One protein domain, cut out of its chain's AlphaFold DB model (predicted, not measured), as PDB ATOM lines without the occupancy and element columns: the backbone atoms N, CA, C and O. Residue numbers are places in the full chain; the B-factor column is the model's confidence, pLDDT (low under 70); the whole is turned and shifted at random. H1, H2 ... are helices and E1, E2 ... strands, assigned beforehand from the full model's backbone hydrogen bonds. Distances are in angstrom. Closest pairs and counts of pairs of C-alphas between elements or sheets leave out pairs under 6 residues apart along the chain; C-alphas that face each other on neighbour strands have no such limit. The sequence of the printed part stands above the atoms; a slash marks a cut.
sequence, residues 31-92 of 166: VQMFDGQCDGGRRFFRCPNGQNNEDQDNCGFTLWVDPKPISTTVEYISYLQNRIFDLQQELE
ATOM      1  N   VAL A  31      41.913 -44.310  -8.358       93.62
ATOM      2  CA  VAL A  31      41.854 -44.374  -6.893       93.62
ATOM      3  C   VAL A  31      42.080 -42.979  -6.324       93.62
ATOM      4  O   VAL A  31      43.082 -42.342  -6.638       93.62
ATOM      5  N   GLN A  32      41.175 -42.532  -5.460       91.56
ATOM      6  CA  GLN A  32      41.281 -41.280  -4.718       91.56
ATOM      7  C   GLN A  32      41.262 -41.563  -3.213       91.56
ATOM      8  O   GLN A  32      40.599 -42.496  -2.755       91.56
ATOM      9  N   MET A  33      42.016 -40.775  -2.445       92.31
ATOM     10  CA  MET A  33      41.919 -40.749  -0.984       92.31
ATOM     11  C   MET A  33      40.829 -39.762  -0.575       92.31
ATOM     12  O   MET A  33      40.800 -38.640  -1.074       92.31
ATOM     13  N   PHE A  34      39.944 -40.183   0.321       88.12
ATOM     14  CA  PHE A  34      38.957 -39.314   0.941       88.12
ATOM     15  C   PHE A  34      39.615 -38.496   2.052       88.12
ATOM     16  O   PHE A  34      40.363 -39.041   2.860       88.12
ATOM     17  N   ASP A  35      39.354 -37.197   2.089       83.75
ATOM     18  CA  ASP A  35      39.943 -36.234   3.024       83.75
ATOM     19  C   ASP A  35      38.950 -35.730   4.088       83.75
ATOM     20  O   ASP A  35      39.339 -34.998   4.997       83.75
ATOM     21  N   GLY A  36      37.683 -36.151   4.027       78.25
ATOM     22  CA  GLY A  36      36.683 -35.821   5.044       78.25
ATOM     23  C   GLY A  36      36.968 -36.490   6.391       78.25
ATOM     24  O   GLY A  36      37.612 -37.523   6.462       78.25
ATOM     25  N   GLN A  37      36.456 -35.929   7.483       69.94
ATOM     26  CA  GLN A  37      36.880 -36.248   8.854       69.94
ATOM     27  C   GLN A  37      36.790 -37.739   9.248       69.94
ATOM     28  O   GLN A  37      37.814 -38.382   9.475       69.94
ATOM     29  N   CYS A  38      35.578 -38.299   9.345       65.31
ATOM     30  CA  CYS A  38      35.360 -39.631   9.937       65.31
ATOM     31  C   CYS A  38      35.824 -40.795   9.051       65.31
ATOM     32  O   CYS A  38      36.078 -41.889   9.547       65.31
ATOM     33  N   ASP A  39      35.927 -40.557   7.745       75.50
ATOM     34  CA  ASP A  39      36.352 -41.539   6.746       75.50
ATOM     35  C   ASP A  39      37.699 -41.152   6.106       75.50
ATOM     36  O   ASP A  39      38.107 -41.721   5.092       75.50
ATOM     37  N   GLY A  40      38.388 -40.171   6.691       80.56
ATOM     38  CA  GLY A  40      39.605 -39.575   6.160       80.56
ATOM     39  C   GLY A  40      40.727 -40.592   6.036       80.56
ATOM     40  O   GLY A  40      40.936 -41.432   6.910       80.56
ATOM     41  N   GLY A  41      41.436 -40.543   4.915       84.25
ATOM     42  CA  GLY A  41      42.478 -41.497   4.553       84.25
ATOM     43  C   GLY A  41      41.965 -42.788   3.912       84.25
ATOM     44  O   GLY A  41      42.776 -43.550   3.385       84.25
ATOM     45  N   ARG A  42      40.647 -43.044   3.888       88.19
ATOM     46  CA  ARG A  42      40.089 -44.195   3.161       88.19
ATOM     47  C   ARG A  42      40.156 -43.956   1.660       88.19
ATOM     48  O   ARG A  42      39.882 -42.864   1.168       88.19
ATOM     49  N   ARG A  43      40.481 -45.003   0.912       92.31
ATOM     50  CA  ARG A  43      40.556 -44.967  -0.549       92.31
ATOM     51  C   ARG A  43      39.257 -45.440  -1.175       92.31
ATOM     52  O   ARG A  43      38.626 -46.381  -0.688       92.31
ATOM     53  N   PHE A  44      38.907 -44.847  -2.306       92.00
ATOM     54  CA  PHE A  44      37.796 -45.279  -3.143       92.00
ATOM     55  C   PHE A  44      38.160 -45.179  -4.625       92.00
ATOM     56  O   PHE A  44      38.989 -44.365  -5.031       92.00
ATOM     57  N   PHE A  45      37.547 -46.033  -5.435       93.81
ATOM     58  CA  PHE A  45      37.538 -45.927  -6.883       93.81
ATOM     59  C   PHE A  45      36.508 -44.892  -7.315       93.81
ATOM     60  O   PHE A  45      35.380 -44.917  -6.822       93.81
ATOM     61  N   ARG A  46      36.866 -44.051  -8.285       92.88
ATOM     62  CA  ARG A  46      35.954 -43.110  -8.938       92.88
ATOM     63  C   ARG A  46      36.085 -43.115 -10.453       92.88
ATOM     64  O   ARG A  46      37.053 -43.638 -11.013       92.88
ATOM     65  N   CYS A  47      35.110 -42.503 -11.115       93.88
ATOM     66  CA  CYS A  47      35.197 -42.176 -12.532       93.88
ATOM     67  C   CYS A  47      36.427 -41.281 -12.819       93.88
ATOM     68  O   CYS A  47      36.650 -40.318 -12.083       93.88
ATOM     69  N   PRO A  48      37.219 -41.576 -13.870       94.00
ATOM     70  CA  PRO A  48      38.327 -40.711 -14.285       94.00
ATOM     71  C   PRO A  48      37.856 -39.419 -14.967       94.00
ATOM     72  O   PRO A  48      38.605 -38.448 -15.008       94.00
ATOM     73  N   ASN A  49      36.637 -39.403 -15.513       93.38
ATOM     74  CA  ASN A  49      36.061 -38.200 -16.106       93.38
ATOM     75  C   ASN A  49      35.549 -37.271 -14.999       93.38
ATOM     76  O   ASN A  49      34.838 -37.727 -14.099       93.38
ATOM     77  N   GLY A  50      35.890 -35.987 -15.106       83.25
ATOM     78  CA  GLY A  50      35.606 -34.978 -14.089       83.25
ATOM     79  C   GLY A  50      36.623 -34.982 -12.942       83.25
ATOM     80  O   GLY A  50      37.029 -36.031 -12.436       83.25
ATOM     81  N   GLN A  51      37.023 -33.789 -12.514       79.50
ATOM     82  CA  GLN A  51      37.823 -33.555 -11.314       79.50
ATOM     83  C   GLN A  51      36.986 -33.757 -10.043       79.50
ATOM     84  O   GLN A  51      37.467 -34.353  -9.082       79.50
ATOM     85  N   ASN A  52      35.722 -33.333 -10.064       79.81
ATOM     86  CA  ASN A  52      34.811 -33.359  -8.922       79.81
ATOM     87  C   ASN A  52      33.567 -34.205  -9.213       79.81
ATOM     88  O   ASN A  52      33.408 -34.757 -10.302       79.81
ATOM     89  N   ASN A  53      32.695 -34.374  -8.218       75.31
ATOM     90  CA  ASN A  53      31.447 -35.141  -8.362       75.31
ATOM     91  C   ASN A  53      30.345 -34.384  -9.114       75.31
ATOM     92  O   ASN A  53      29.391 -35.006  -9.564       75.31
ATOM     93  N   GLU A  54      30.478 -33.066  -9.240       82.62
ATOM     94  CA  GLU A  54      29.489 -32.186  -9.876       82.62
ATOM     95  C   GLU A  54      29.719 -32.019 -11.384       82.62
ATOM     96  O   GLU A  54      28.873 -31.468 -12.088       82.62
ATOM     97  N   ASP A  55      30.860 -32.492 -11.890       88.31
ATOM     98  CA  ASP A  55      31.200 -32.370 -13.302       88.31
ATOM     99  C   ASP A  55      30.245 -33.208 -14.153       88.31
ATOM    100  O   ASP A  55      30.026 -34.386 -13.881       88.31
ATOM    101  N   GLN A  56      29.717 -32.616 -15.227       90.81
ATOM    102  CA  GLN A  56      28.731 -33.268 -16.101       90.81
ATOM    103  C   GLN A  56      29.249 -34.566 -16.732       90.81
ATOM    104  O   GLN A  56      28.483 -35.504 -16.940       90.81
ATOM    105  N   ASP A  57      30.556 -34.635 -16.996       90.38
ATOM    106  CA  ASP A  57      31.203 -35.815 -17.569       90.38
ATOM    107  C   ASP A  57      31.502 -36.899 -16.521       90.38
ATOM    108  O   ASP A  57      31.950 -37.994 -16.866       90.38
ATOM    109  N   ASN A  58      31.283 -36.623 -15.233       91.31
ATOM    110  CA  ASN A  58      31.421 -37.609 -14.175       91.31
ATOM    111  C   ASN A  58      30.131 -38.431 -14.044       91.31
ATOM    112  O   ASN A  58      29.075 -37.921 -13.691       91.31
ATOM    113  N   CYS A  59      30.223 -39.748 -14.245       93.69
ATOM    114  CA  CYS A  59      29.070 -40.650 -14.104       93.69
ATOM    115  C   CYS A  59      28.697 -40.990 -12.648       93.69
ATOM    116  O   CYS A  59      27.832 -41.833 -12.422       93.69
ATOM    117  N   GLY A  60      29.389 -40.427 -11.657       89.75
ATOM    118  CA  GLY A  60      29.132 -40.647 -10.231       89.75
ATOM    119  C   GLY A  60      29.576 -42.011  -9.689       89.75
ATOM    120  O   GLY A  60      29.376 -42.287  -8.506       89.75
ATOM    121  N   PHE A  61      30.198 -42.870 -10.511       93.12
ATOM    122  CA  PHE A  61      30.685 -44.175 -10.056       93.12
ATOM    123  C   PHE A  61      31.627 -44.021  -8.856       93.12
ATOM    124  O   PHE A  61      32.640 -43.329  -8.963       93.12
ATOM    125  N   THR A  62      31.314 -44.712  -7.755       91.44
ATOM    126  CA  THR A  62      32.090 -44.712  -6.509       91.44
ATOM    127  C   THR A  62      32.115 -46.114  -5.900       91.44
ATOM    128  O   THR A  62      31.070 -46.742  -5.753       91.44
ATOM    129  N   LEU A  63      33.297 -46.603  -5.510       90.75
ATOM    130  CA  LEU A  63      33.451 -47.884  -4.808       90.75
ATOM    131  C   LEU A  63      34.575 -47.812  -3.767       90.75
ATOM    132  O   LEU A  63      35.732 -47.617  -4.123       90.75
ATOM    133  N   TRP A  64      34.264 -48.014  -2.487       91.06
ATOM    134  CA  TRP A  64      35.269 -47.999  -1.418       91.06
ATOM    135  C   TRP A  64      36.250 -49.175  -1.525       91.06
ATOM    136  O   TRP A  64      35.844 -50.327  -1.661       91.06
ATOM    137  N   VAL A  65      37.549 -48.873  -1.436       90.06
ATOM    138  CA  VAL A  65      38.642 -49.859  -1.381       90.06
ATOM    139  C   VAL A  65      38.822 -50.351   0.048       90.06
ATOM    140  O   VAL A  65      38.967 -51.548   0.295       90.06
ATOM    141  N   ASP A  66      38.835 -49.408   0.988       86.38
ATOM    142  CA  ASP A  66      39.081 -49.693   2.391       86.38
ATOM    143  C   ASP A  66      37.745 -49.920   3.114       86.38
ATOM    144  O   ASP A  66      36.809 -49.123   2.942       86.38
ATOM    145  N   PRO A  67      37.627 -50.986   3.928       82.62
ATOM    146  CA  PRO A  67      36.419 -51.237   4.699       82.62
ATOM    147  C   PRO A  67      36.142 -50.068   5.647       82.62
ATOM    148  O   PRO A  67      37.054 -49.338   6.049       82.62
ATOM    149  N   LYS A  68      34.870 -49.882   6.006       80.69
ATOM    150  CA  LYS A  68      34.502 -48.870   6.995       80.69
ATOM    151  C   LYS A  68      35.176 -49.209   8.334       80.69
ATOM    152  O   LYS A  68      35.138 -50.379   8.730       80.69
ATOM    153  N   PRO A  69      35.803 -48.238   9.020       72.94
ATOM    154  CA  PRO A  69      36.363 -48.466  10.342       72.94
ATOM    155  C   PRO A  69      35.297 -49.024  11.291       72.94
ATOM    156  O   PRO A  69      34.142 -48.596  11.266       72.94
ATOM    157  N   ILE A  70      35.680 -49.992  12.124       77.94
ATOM    158  CA  ILE A  70      34.784 -50.558  13.139       77.94
ATOM    159  C   ILE A  70      34.483 -49.508  14.219       77.94
ATOM    160  O   ILE A  70      35.348 -48.692  14.540       77.94
ATOM    161  N   SER A  71      33.272 -49.527  14.788       76.75
ATOM    162  CA  SER A  71      32.770 -48.466  15.683       76.75
ATOM    163  C   SER A  71      33.712 -48.148  16.844       76.75
ATOM    164  O   SER A  71      34.007 -46.986  17.094       76.75
ATOM    165  N   THR A  72      34.280 -49.173  17.479       73.62
ATOM    166  CA  THR A  72      35.229 -49.014  18.591       73.62
ATOM    167  C   THR A  72      36.512 -48.289  18.183       73.62
ATOM    168  O   THR A  72      37.100 -47.558  18.975       73.62
ATOM    169  N   THR A  73      36.953 -48.466  16.935       76.94
ATOM    170  CA  THR A  73      38.107 -47.742  16.385       76.94
ATOM    171  C   THR A  73      37.748 -46.284  16.127       76.94
ATOM    172  O   THR A  73      38.544 -45.408  16.447       76.94
ATOM    173  N   VAL A  74      36.544 -46.015  15.614       78.81
ATOM    174  CA  VAL A  74      36.045 -44.644  15.412       78.81
ATOM    175  C   VAL A  74      35.960 -43.899  16.743       78.81
ATOM    176  O   VAL A  74      36.499 -42.804  16.855       78.81
ATOM    177  N   GLU A  75      35.369 -44.512  17.769       81.88
ATOM    178  CA  GLU A  75      35.247 -43.930  19.113       81.88
ATOM    179  C   GLU A  75      36.614 -43.571  19.712       81.88
ATOM    180  O   GLU A  75      36.798 -42.471  20.238       81.88
ATOM    181  N   TYR A  76      37.596 -44.469  19.590       83.06
ATOM    182  CA  TYR A  76      38.947 -44.213  20.087       83.06
ATOM    183  C   TYR A  76      39.664 -43.114  19.290       83.06
ATOM    184  O   TYR A  76      40.336 -42.271  19.885       83.06
ATOM    185  N   ILE A  77      39.493 -43.072  17.963       83.69
ATOM    186  CA  ILE A  77      40.018 -41.983  17.125       83.69
ATOM    187  C   ILE A  77      39.411 -40.645  17.558       83.69
ATOM    188  O   ILE A  77      40.160 -39.692  17.768       83.69
ATOM    189  N   SER A  78      38.093 -40.572  17.760       84.88
ATOM    190  CA  SER A  78      37.425 -39.354  18.227       84.88
ATOM    191  C   SER A  78      37.916 -38.919  19.609       84.88
ATOM    192  O   SER A  78      38.183 -37.738  19.816       84.88
ATOM    193  N   TYR A  79      38.110 -39.860  20.540       86.44
ATOM    194  CA  TYR A  79      38.706 -39.567  21.847       86.44
ATOM    195  C   TYR A  79      40.096 -38.932  21.711       86.44
ATOM    196  O   TYR A  79      40.373 -37.909  22.338       86.44
ATOM    197  N   LEU A  80      40.966 -39.519  20.883       89.75
ATOM    198  CA  LEU A  80      42.314 -38.999  20.669       89.75
ATOM    199  C   LEU A  80      42.298 -37.621  20.000       89.75
ATOM    200  O   LEU A  80      43.056 -36.750  20.414       89.75
ATOM    201  N   GLN A  81      41.436 -37.411  19.004       86.94
ATOM    202  CA  GLN A  81      41.283 -36.119  18.331       86.94
ATOM    203  C   GLN A  81      40.851 -35.022  19.308       86.94
ATOM    204  O   GLN A  81      41.484 -33.969  19.343       86.94
ATOM    205  N   ASN A  82      39.843 -35.290  20.144       89.44
ATOM    206  CA  ASN A  82      39.393 -34.347  21.170       89.44
ATOM    207  C   ASN A  82      40.516 -34.045  22.165       89.44
ATOM    208  O   ASN A  82      40.807 -32.888  22.430       89.44
ATOM    209  N   ARG A  83      41.232 -35.073  22.634       90.12
ATOM    210  CA  ARG A  83      42.354 -34.882  23.560       90.12
ATOM    211  C   ARG A  83      43.499 -34.072  22.945       90.12
ATOM    212  O   ARG A  83      44.130 -33.299  23.653       90.12
ATOM    213  N   ILE A  84      43.797 -34.254  21.656       93.12
ATOM    214  CA  ILE A  84      44.801 -33.444  20.949       93.12
ATOM    215  C   ILE A  84      44.348 -31.986  20.891       93.12
ATOM    216  O   ILE A  84      45.146 -31.107  21.202       93.12
ATOM    217  N   PHE A  85      43.086 -31.742  20.539       93.31
ATOM    218  CA  PHE A  85      42.516 -30.399  20.501       93.31
ATOM    219  C   PHE A  85      42.562 -29.721  21.877       93.31
ATOM    220  O   PHE A  85      43.061 -28.605  21.985       93.31
ATOM    221  N   ASP A  86      42.127 -30.416  22.930       90.31
ATOM    222  CA  ASP A  86      42.139 -29.899  24.301       90.31
ATOM    223  C   ASP A  86      43.565 -29.536  24.745       90.31
ATOM    224  O   ASP A  86      43.797 -28.454  25.279       90.31
ATOM    225  N   LEU A  87      44.546 -30.404  24.465       90.06
ATOM    226  CA  LEU A  87      45.957 -30.157  24.788       90.06
ATOM    227  C   LEU A  87      46.551 -28.995  23.981       90.06
ATOM    228  O   LEU A  87      47.349 -28.225  24.508       90.06
ATOM    229  N   GLN A  88      46.191 -28.865  22.703       90.12
ATOM    230  CA  GLN A  88      46.603 -27.726  21.878       90.12
ATOM    231  C   GLN A  88      46.018 -26.423  22.427       90.12
ATOM    232  O   GLN A  88      46.749 -25.449  22.586       90.12
ATOM    233  N   GLN A  89      44.739 -26.428  22.808       89.56
ATOM    234  CA  GLN A  89      44.089 -25.284  23.432       89.56
ATOM    235  C   GLN A  89      44.718 -24.932  24.785       89.56
ATOM    236  O   GLN A  89      44.907 -23.753  25.069       89.56
ATOM    237  N   GLU A  90      45.077 -25.912  25.614       88.06
ATOM    238  CA  GLU A  90      45.798 -25.676  26.871       88.06
ATOM    239  C   GLU A  90      47.176 -25.038  26.626       88.06
ATOM    240  O   GLU A  90      47.569 -24.136  27.360       88.06
ATOM    241  N   LEU A  91      47.892 -25.432  25.568       84.06
ATOM    242  CA  LEU A  91      49.162 -24.798  25.188       84.06
ATOM    243  C   LEU A  91      48.984 -23.362  24.674       84.06
ATOM    244  O   LEU A  91      49.844 -22.520  24.918       84.06
ATOM    245  N   GLU A  92      47.898 -23.085  23.954       85.38
ATOM    246  CA  GLU A  92      47.596 -21.757  23.406       85.38
ATOM    247  C   GLU A  92      47.054 -20.787  24.463       85.38
ATOM    248  O   GLU A  92      47.395 -19.605  24.467       85.38
TER     249      GLU A  92
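AT A GLANCE: This is residues 31 to 92 of the 166 residues of an uncharacterized protein of Eragrostis curvula (weeping love grass) (UniProt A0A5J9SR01). A small, short-stranded antiparallel sheet, E1 to E3, has a long loop, residues 47 to 61, at the end away from a single long helix. H1 follows E3 after a short link and sticks out with residues 79 to 92, which stand free, and no part of the helix packs on the sheet. The printed part has 62 residues, with three named strands and then one named helix along the chain, the sheet order E1, E2, E3, and a mixed class of helices and strands. It is only just extended, close to loose, with a radius of gyration of the C-alphas of 16.2 A, and flat, spanning 48 by 28 by 14 A.

HOW THE PARTS SIT: E1, residues 31 to 33, and E2, residues 43 to 46, form an antiparallel hairpin at 133 degrees, with N 32 and O 44 2.9 A apart, within hydrogen-bond range. E2 and E3, residues 62 to 64, form another antiparallel hairpin at 159 degrees, with N 45 and O 63 at 2.7 A. These strands make a meander, each strand the antiparallel neighbour of the one before, with E2 the inner strand. H1, residues 71 to 92, is not on the sheet, with 0 pairs of C-alphas within 10 A, and is apart from E1 and E2. In H1 every O i to N i+4 pair is within hydrogen-bond range.

IN THESE COORDINATES: E1 begins at C-alpha 31, (41.854, -44.374, -6.893), and spans 6.9 A. E2 spans 9.7 A and E3 6.8 A. H1 measures 31.5 A and ends at C-alpha 92, (47.596, -21.757, 23.406).

THE WHOLE: The C-alphas farthest apart, of Asp 57 and Glu 90, are 47.9 A apart. The printed part has no cut; the link from E2 to E3 is long. The model's pLDDT is under 70 at residues 37 to 38.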